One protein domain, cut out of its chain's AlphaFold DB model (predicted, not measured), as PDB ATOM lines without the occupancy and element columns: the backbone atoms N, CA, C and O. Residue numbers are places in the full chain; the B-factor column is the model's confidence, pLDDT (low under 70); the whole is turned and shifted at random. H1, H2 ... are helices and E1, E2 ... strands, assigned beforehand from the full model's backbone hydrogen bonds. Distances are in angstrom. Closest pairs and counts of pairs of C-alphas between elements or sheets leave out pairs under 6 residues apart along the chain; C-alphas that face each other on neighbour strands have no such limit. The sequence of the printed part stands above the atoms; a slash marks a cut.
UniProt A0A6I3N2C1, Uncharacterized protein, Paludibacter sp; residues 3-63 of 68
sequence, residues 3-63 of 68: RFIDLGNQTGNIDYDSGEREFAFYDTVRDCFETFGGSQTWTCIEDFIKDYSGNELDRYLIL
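AT A GLANCE: This is residues 3 to 63 of the 68 residues of an uncharacterized protein of Paludibacter sp (UniProt A0A6I3N2C1). Two antiparallel strands, E1 and E2, make a hairpin with a long loop, residues 9 to 21, between them, and two short helices, H1 and H2, are set off to one side of it. After E2 the chain folds back, with residues 32 to 33 pairing with residues 26 to 27 of E2, before a long stretch leads to H1. The 61 printed residues hold two named strands and then two named helices, in the order E1, E2, H1, H2; the class is mixed, helices and strands, with 27 residues, under half, in named elements. The whole is compact, with a radius of gyration of the C-alphas of 12.0 A and spans of 34 by 24 by 21 A.

IN THESE COORDINATES: Find C-alpha 3 at (-29.506, 82.090, -56.797); from there E1, residues 3 to 8, runs 15.2 A. E2, residues 22 to 27, runs 17.2 A. H1, residues 45 to 51, begins at C-alpha 45, (-34.469, 83.915, -42.265). H2, residues 54 to 61, ends at C-alpha 61, (-33.189, 89.238, -49.438).

HOW THE PARTS SIT: Look first at the hairpin: E1 and E2 are antiparallel, at 155 degrees, with N 5 and O 24 at 2.8 A and N 24 and O 5 at 2.9 A, within hydrogen-bond range. E1 and H1 are apart. H2 is only just apart from E1, closest 8.2 A, and from E2, closest 8.3 A. H1 and H2 are close but not clearly touching; their closest C-alphas, Ile 49 and Leu 57, are 6.9 A apart. They run opposite ways at a shallow tilt of 34.7 degrees, only just short of steep. In H1 and H2 every O i to N i+4 pair is within hydrogen-bond range.

THE WHOLE: The two C-alphas farthest apart, those of Asp 17 and Val 29, are 36.8 A apart, while those of Arg 3 and Leu 63 are 6.6 A apart. The printed part has no cut. The links E1 to E2 and E2 to H1 are long, and H1 to H2 is tight. Residues 9 to 20 have pLDDT under 70; the mean of the printed part is 82.9.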
ATOM      1  N   ARG A   3     -28.175  82.695 -56.653       93.25
ATOM      2  CA  ARG A   3     -29.506  82.090 -56.797       93.25
ATOM      3  C   ARG A   3     -29.951  81.521 -55.464       93.25
ATOM      4  O   ARG A   3     -29.174  80.802 -54.847       93.25
ATOM      5  N   PHE A   4     -31.172  81.835 -55.055       93.06
ATOM      6  CA  PHE A   4     -31.804  81.198 -53.908       93.06
ATOM      7  C   PHE A   4     -32.100  79.730 -54.216       93.06
ATOM      8  O   PHE A   4     -32.564  79.408 -55.313       93.06
ATOM      9  N   ILE A   5     -31.829  78.866 -53.246       92.50
ATOM     10  CA  ILE A   5     -32.085  77.433 -53.294       92.50
ATOM     11  C   ILE A   5     -32.925  77.083 -52.067       92.50
ATOM     12  O   ILE A   5     -32.431  77.162 -50.945       92.50
ATOM     13  N   ASP A   6     -34.178  76.692 -52.291       88.56
ATOM     14  CA  ASP A   6     -35.009  76.065 -51.262       88.56
ATOM     15  C   ASP A   6     -34.560  74.609 -51.122       88.56
ATOM     16  O   ASP A   6     -34.671  73.828 -52.072       88.56
ATOM     17  N   LEU A   7     -34.000  74.259 -49.966       86.19
ATOM     18  CA  LEU A   7     -33.597  72.890 -49.657       86.19
ATOM     19  C   LEU A   7     -34.731  72.130 -48.960       86.19
ATOM     20  O   LEU A   7     -34.642  70.910 -48.815       86.19
ATOM     21  N   GLY A   8     -35.814  72.813 -48.576       78.69
ATOM     22  CA  GLY A   8     -36.941  72.240 -47.854       78.69
ATOM     23  C   GLY A   8     -36.465  71.400 -46.672       78.69
ATOM     24  O   GLY A   8     -35.784  71.902 -45.784       78.69
ATOM     25  N   ASN A   9     -36.781  70.101 -46.715       66.12
ATOM     26  CA  ASN A   9     -36.395  69.113 -45.700       66.12
ATOM     27  C   ASN A   9     -35.368  68.092 -46.243       66.12
ATOM     28  O   ASN A   9     -35.318  66.949 -45.787       66.12
ATOM     29  N   GLN A  10     -34.605  68.438 -47.286       62.47
ATOM     30  CA  GLN A  10     -33.764  67.480 -48.022       62.47
ATOM     31  C   GLN A  10     -32.449  67.109 -47.315       62.47
ATOM     32  O   GLN A  10     -31.780  66.173 -47.749       62.47
ATOM     33  N   THR A  11     -32.076  67.788 -46.229       56.84
ATOM     34  CA  THR A  11     -30.793  67.592 -45.528       56.84
ATOM     35  C   THR A  11     -30.817  66.535 -44.422       56.84
ATOM     36  O   THR A  11     -29.784  66.262 -43.815       56.84
ATOM     37  N   GLY A  12     -31.943  65.853 -44.190       49.91
ATOM     38  CA  GLY A  12     -31.997  64.653 -43.340       49.91
ATOM     39  C   GLY A  12     -31.869  64.892 -41.827       49.91
ATOM     40  O   GLY A  12     -32.119  63.963 -41.063       49.91
ATOM     41  N   ASN A  13     -31.577  66.118 -41.382       48.41
ATOM     42  CA  ASN A  13     -31.715  66.553 -39.987       48.41
ATOM     43  C   ASN A  13     -33.172  66.941 -39.710       48.41
ATOM     44  O   ASN A  13     -33.496  68.095 -39.460       48.41
ATOM     45  N   ILE A  14     -34.075  65.972 -39.842       50.34
ATOM     46  CA  ILE A  14     -35.502  66.216 -39.669       50.34
ATOM     47  C   ILE A  14     -35.866  65.959 -38.208       50.34
ATOM     48  O   ILE A  14     -36.092  64.814 -37.818       50.34
ATOM     49  N   ASP A  15     -35.984  67.026 -37.421       50.41
ATOM     50  CA  ASP A  15     -36.971  67.034 -36.344       50.41
ATOM     51  C   ASP A  15     -38.319  67.342 -37.014       50.41
ATOM     52  O   ASP A  15     -38.602  68.473 -37.408       50.41
ATOM     53  N   TYR A  16     -39.133  66.309 -37.252       47.66
ATOM     54  CA  TYR A  16     -40.394  66.425 -38.009       47.66
ATOM     55  C   TYR A  16     -41.399  67.386 -37.348       47.66
ATOM     56  O   TYR A  16     -42.352  67.811 -38.002       47.66
ATOM     57  N   ASP A  17     -41.154  67.754 -36.089       51.44
ATOM     58  CA  ASP A  17     -41.960  68.676 -35.300       51.44
ATOM     59  C   ASP A  17     -41.492  70.145 -35.368       51.44
ATOM     60  O   ASP A  17     -42.256  71.019 -34.958       51.44
ATOM     61  N   SER A  18     -40.295  70.464 -35.891       52.72
ATOM     62  CA  SER A  18     -39.795  71.855 -35.879       52.72
ATOM     63  C   SER A  18     -40.272  72.696 -37.069       52.72
ATOM     64  O   SER A  18     -40.360  73.918 -36.967       52.72
ATOM     65  N   GLY A  19     -40.625  72.067 -38.197       52.00
ATOM     66  CA  GLY A  19     -41.043  72.790 -39.406       52.00
ATOM     67  C   GLY A  19     -39.944  73.672 -40.016       52.00
ATOM     68  O   GLY A  19     -40.249  74.538 -40.840       52.00
ATOM     69  N   GLU A  20     -38.688  73.461 -39.623       60.28
ATOM     70  CA  GLU A  20     -37.541  74.240 -40.080       60.28
ATOM     71  C   GLU A  20     -37.234  73.910 -41.545       60.28
ATOM     72  O   GLU A  20     -36.900  72.779 -41.897       60.28
ATOM     73  N   ARG A  21     -37.409  74.903 -42.423       70.38
ATOM     74  CA  ARG A  21     -37.076  74.800 -43.845       70.38
ATOM     75  C   ARG A  21     -35.666  75.312 -44.055       70.38
ATOM     76  O   ARG A  21     -35.397  76.480 -43.796       70.38
ATOM     77  N   GLU A  22     -34.794  74.476 -44.597       85.56
ATOM     78  CA  GLU A  22     -33.448  74.914 -44.931       85.56
ATOM     79  C   GLU A  22     -33.387  75.585 -46.304       85.56
ATOM     80  O   GLU A  22     -34.076  75.206 -47.254       85.56
ATOM     81  N   PHE A  23     -32.508  76.572 -46.434       90.31
ATOM     82  CA  PHE A  23     -32.193  77.204 -47.707       90.31
ATOM     83  C   PHE A  23     -30.713  77.560 -47.818       90.31
ATOM     84  O   PHE A  23     -29.981  77.618 -46.829       90.31
ATOM     85  N   ALA A  24     -30.277  77.810 -49.051       93.56
ATOM     86  CA  ALA A  24     -28.916  78.214 -49.383       93.56
ATOM     87  C   ALA A  24     -28.892  79.187 -50.569       93.56
ATOM     88  O   ALA A  24     -29.893  79.396 -51.260       93.56
ATOM     89  N   PHE A  25     -27.712  79.739 -50.851       94.62
ATOM     90  CA  PHE A  25     -27.462  80.508 -52.067       94.62
ATOM     91  C   PHE A  25     -26.367  79.862 -52.910       94.62
ATOM     92  O   PHE A  25     -25.323  79.479 -52.395       94.62
ATOM     93  N   TYR A  26     -26.577  79.780 -54.224       94.81
ATOM     94  CA  TYR A  26     -25.579  79.291 -55.176       94.81
ATOM     95  C   TYR A  26     -24.981  80.439 -55.987       94.81
ATOM     96  O   TYR A  26     -25.723  81.203 -56.613       94.81
ATOM     97  N   ASP A  27     -23.652  80.562 -56.024       94.69
ATOM     98  CA  ASP A  27     -22.968  81.511 -56.899       94.69
ATOM     99  C   ASP A  27     -22.611  80.887 -58.244       94.69
ATOM    100  O   ASP A  27     -21.588  80.228 -58.406       94.69
ATOM    101  N   THR A  28     -23.398  81.213 -59.265       92.75
ATOM    102  CA  THR A  28     -23.181  80.717 -60.629       92.75
ATOM    103  C   THR A  28     -21.900  81.226 -61.295       92.75
ATOM    104  O   THR A  28     -21.592  80.787 -62.394       92.75
ATOM    105  N   VAL A  29     -21.215  82.229 -60.727       93.81
ATOM    106  CA  VAL A  29     -19.947  82.738 -61.287       93.81
ATOM    107  C   VAL A  29     -18.758  81.975 -60.716       93.81
ATOM    108  O   VAL A  29     -17.792  81.738 -61.431       93.81
ATOM    109  N   ARG A  30     -18.828  81.604 -59.434       93.69
ATOM    110  CA  ARG A  30     -17.778  80.840 -58.745       93.69
ATOM    111  C   ARG A  30     -18.010  79.330 -58.790       93.69
ATOM    112  O   ARG A  30     -17.103  78.590 -58.440       93.69
ATOM    113  N   ASP A  31     -19.195  78.911 -59.232       94.56
ATOM    114  CA  ASP A  31     -19.630  77.515 -59.300       94.56
ATOM    115  C   ASP A  31     -19.585  76.816 -57.929       94.56
ATOM    116  O   ASP A  31     -19.089  75.704 -57.777       94.56
ATOM    117  N   CYS A  32     -20.061  77.514 -56.892       94.25
ATOM    118  CA  CYS A  32     -20.056  77.023 -55.514       94.25
ATOM    119  C   CYS A  32     -21.252  77.547 -54.704       94.25
ATOM    120  O   CYS A  32     -21.861  78.565 -55.052       94.25
ATOM    121  N   PHE A  33     -21.565  76.874 -53.591       93.00
ATOM    122  CA  PHE A  33     -22.480  77.409 -52.582       93.00
ATOM    123  C   PHE A  33     -21.853  78.600 -51.861       93.00
ATOM    124  O   PHE A  33     -20.635  78.671 -51.678       93.00
ATOM    125  N   GLU A  34     -22.697  79.549 -51.476       93.00
ATOM    126  CA  GLU A  34     -22.301  80.636 -50.601       93.00
ATOM    127  C   GLU A  34     -22.118  80.110 -49.184       93.00
ATOM    128  O   GLU A  34     -22.965  79.378 -48.676       93.00
ATOM    129  N   THR A  35     -21.017  80.510 -48.552       91.19
ATOM    130  CA  THR A  35     -20.725  80.143 -47.171       91.19
ATOM    131  C   THR A  35     -20.466  81.382 -46.331       91.19
ATOM    132  O   THR A  35     -19.655  82.220 -46.732       91.19
ATOM    133  N   PHE A  36     -21.056  81.454 -45.142       88.38
ATOM    134  CA  PHE A  36     -20.705  82.443 -44.126       88.38
ATOM    135  C   PHE A  36     -20.137  81.744 -42.899       88.38
ATOM    136  O   PHE A  36     -20.758  80.841 -42.349       88.38
ATOM    137  N   GLY A  37     -18.919  82.109 -42.493       85.50
ATOM    138  CA  GLY A  37     -18.295  81.523 -41.300       85.50
ATOM    139  C   GLY A  37     -18.164  79.989 -41.324       85.50
ATOM    140  O   GLY A  37     -18.017  79.382 -40.270       85.50
ATOM    141  N   GLY A  38     -18.227  79.357 -42.502       86.19
ATOM    142  CA  GLY A  38     -18.238  77.898 -42.662       86.19
ATOM    143  C   GLY A  38     -19.631  77.253 -42.705       86.19
ATOM    144  O   GLY A  38     -19.710  76.067 -43.020       86.19
ATOM    145  N   SER A  39     -20.712  78.000 -42.456       84.44
ATOM    146  CA  SER A  39     -22.084  77.543 -42.709       84.44
ATOM    147  C   SER A  39     -22.478  77.778 -44.165       84.44
ATOM    148  O   SER A  39     -22.127  78.809 -44.735       84.44
ATOM    149  N   GLN A  40     -23.200  76.829 -44.759       89.12
ATOM    150  CA  GLN A  40     -23.672  76.865 -46.153       89.12
ATOM    151  C   GLN A  40     -25.204  76.830 -46.278       89.12
ATOM    152  O   GLN A  40     -25.735  76.989 -47.377       89.12
ATOM    153  N   THR A  41     -25.908  76.582 -45.169       90.81
ATOM    154  CA  THR A  41     -27.369  76.526 -45.101       90.81
ATOM    155  C   THR A  41     -27.876  77.306 -43.895       90.81
ATOM    156  O   THR A  41     -27.173  77.459 -42.894       90.81
ATOM    157  N   TRP A  42     -29.113  77.785 -44.000       90.00
ATOM    158  CA  TRP A  42     -29.846  78.433 -42.916       90.00
ATOM    159  C   TRP A  42     -31.220  77.793 -42.788       90.00
ATOM    160  O   TRP A  42     -31.872  77.538 -43.797       90.00
ATOM    161  N   THR A  43     -31.650  77.534 -41.555       86.62
ATOM    162  CA  THR A  43     -32.938  76.900 -41.212       86.62
ATOM    163  C   THR A  43     -34.089  77.904 -41.121       86.62
ATOM    164  O   THR A  43     -35.261  77.524 -41.135       86.62
ATOM    165  N   CYS A  44     -33.772  79.197 -41.012       85.44
ATOM    166  CA  CYS A  44     -34.735  80.291 -41.009       85.44
ATOM    167  C   CYS A  44     -34.089  81.615 -41.452       85.44
ATOM    168  O   CYS A  44     -32.862  81.762 -41.484       85.44
ATOM    169  N   ILE A  45     -34.926  82.588 -41.821       87.19
ATOM    170  CA  ILE A  45     -34.469  83.915 -42.265       87.19
ATOM    171  C   ILE A  45     -33.779  84.653 -41.109       87.19
ATOM    172  O   ILE A  45     -32.827  85.396 -41.331       87.19
ATOM    173  N   GLU A  46     -34.218  84.432 -39.873       88.75
ATOM    174  CA  GLU A  46     -33.670  85.053 -38.672       88.75
ATOM    175  C   GLU A  46     -32.210  84.659 -38.432       88.75
ATOM    176  O   GLU A  46     -31.408  85.513 -38.057       88.75
ATOM    177  N   ASP A  47     -31.847  83.396 -38.666       88.06
ATOM    178  CA  ASP A  47     -30.459  82.942 -38.556       88.06
ATOM    179  C   ASP A  47     -29.601  83.494 -39.692       88.06
ATOM    180  O   ASP A  47     -28.489  83.964 -39.459       88.06
ATOM    181  N   PHE A  48     -30.154  83.568 -40.900       90.56
ATOM    182  CA  PHE A  48     -29.495  84.214 -42.031       90.56
ATOM    183  C   PHE A  48     -29.220  85.715 -41.797       90.56
ATOM    184  O   PHE A  48     -28.132  86.205 -42.099       90.56
ATOM    185  N   ILE A  49     -30.167  86.454 -41.206       91.38
ATOM    186  CA  ILE A  49     -30.010  87.885 -40.882       91.38
ATOM    187  C   ILE A  49     -28.953  88.120 -39.789       91.38
ATOM    188  O   ILE A  49     -28.387  89.209 -39.712       91.38
ATOM    189  N   LYS A  50     -28.658  87.133 -38.934       90.88
ATOM    190  CA  LYS A  50     -27.557  87.251 -37.957       90.88
ATOM    191  C   LYS A  50     -26.185  87.169 -38.626       90.88
ATOM    192  O   LYS A  50     -25.246  87.797 -38.142       90.88
ATOM    193  N   ASP A  51     -26.091  86.423 -39.723       91.06
ATOM    194  CA  ASP A  51     -24.847  86.186 -40.454       91.06
ATOM    195  C   ASP A  51     -24.512  87.318 -41.438       91.06
ATOM    196  O   ASP A  51     -23.343  87.628 -41.660       91.06
ATOM    197  N   TYR A  52     -25.516  88.003 -41.990       89.94
ATOM    198  CA  TYR A  52     -25.315  89.090 -42.953       89.94
ATOM    199  C   TYR A  52     -25.854  90.425 -42.448       89.94
ATOM    200  O   TYR A  52     -26.869  90.496 -41.768       89.94
ATOM    201  N   SER A  53     -25.212  91.531 -42.831       90.31
ATOM    202  CA  SER A  53     -25.677  92.874 -42.462       90.31
ATOM    203  C   SER A  53     -25.511  93.893 -43.589       90.31
ATOM    204  O   SER A  53     -24.732  93.709 -44.528       90.31
ATOM    205  N   GLY A  54     -26.275  94.986 -43.499       91.75
ATOM    206  CA  GLY A  54     -26.214  96.104 -44.440       91.75
ATOM    207  C   GLY A  54     -26.510  95.701 -45.888       91.75
ATOM    208  O   GLY A  54     -27.359  94.856 -46.156       91.75
ATOM    209  N   ASN A  55     -25.769  96.295 -46.827       91.12
ATOM    210  CA  ASN A  55     -26.009  96.143 -48.266       91.12
ATOM    211  C   ASN A  55     -25.910  94.690 -48.769       91.12
ATOM    212  O   ASN A  55     -26.501  94.361 -49.798       91.12
ATOM    213  N   GLU A  56     -25.129  93.831 -48.105       89.12
ATOM    214  CA  GLU A  56     -25.071  92.410 -48.468       89.12
ATOM    215  C   GLU A  56     -26.375  91.703 -48.133       89.12
ATOM    216  O   GLU A  56     -26.899  90.978 -48.978       89.12
ATOM    217  N   LEU A  57     -26.926  91.960 -46.945       91.38
ATOM    218  CA  LEU A  57     -28.195  91.381 -46.529       91.38
ATOM    219  C   LEU A  57     -29.313  91.769 -47.504       91.38
ATOM    220  O   LEU A  57     -29.990  90.893 -48.039       91.38
ATOM    221  N   ASP A  58     -29.434  93.061 -47.822       92.06
ATOM    222  CA  ASP A  58     -30.435  93.564 -48.772       92.06
ATOM    223  C   ASP A  58     -30.318  92.877 -50.140       92.06
ATOM    224  O   ASP A  58     -31.317  92.501 -50.758       92.06
ATOM    225  N   ARG A  59     -29.084  92.653 -50.609       91.12
ATOM    226  CA  ARG A  59     -28.809  91.977 -51.882       91.12
ATOM    227  C   ARG A  59     -29.254  90.516 -51.890       91.12
ATOM    228  O   ARG A  59     -29.619  90.015 -52.952       91.12
ATOM    229  N   TYR A  60     -29.176  89.818 -50.766       92.19
ATOM    230  CA  TYR A  60     -29.629  88.433 -50.673       92.19
ATOM    231  C   TYR A  60     -31.143  88.337 -50.482       92.19
ATOM    232  O   TYR A  60     -31.770  87.497 -51.125       92.19
ATOM    233  N   LEU A  61     -31.743  89.227 -49.686       91.06
ATOM    234  CA  LEU A  61     -33.189  89.238 -49.438       91.06
ATOM    235  C   LEU A  61     -34.004  89.407 -50.727       91.06
ATOM    236  O   LEU A  61     -35.008  88.723 -50.904       91.06
ATOM    237  N   ILE A  62     -33.543  90.230 -51.679       92.19
ATOM    238  CA  ILE A  62     -34.220  90.397 -52.983       92.19
ATOM    239  C   ILE A  62     -34.230  89.127 -53.853       92.19
ATOM    240  O   ILE A  62     -34.944  89.074 -54.852       92.19
ATOM    241  N   LEU A  63     -33.404  88.129 -53.530       91.56
ATOM    242  CA  LEU A  63     -33.307  86.878 -54.284       91.56
ATOM    243  C   LEU A  63     -34.238  85.797 -53.739       91.56
ATOM    244  O   LEU A  63     -34.446  84.798 -54.429       91.56
TER     245      LEU A  63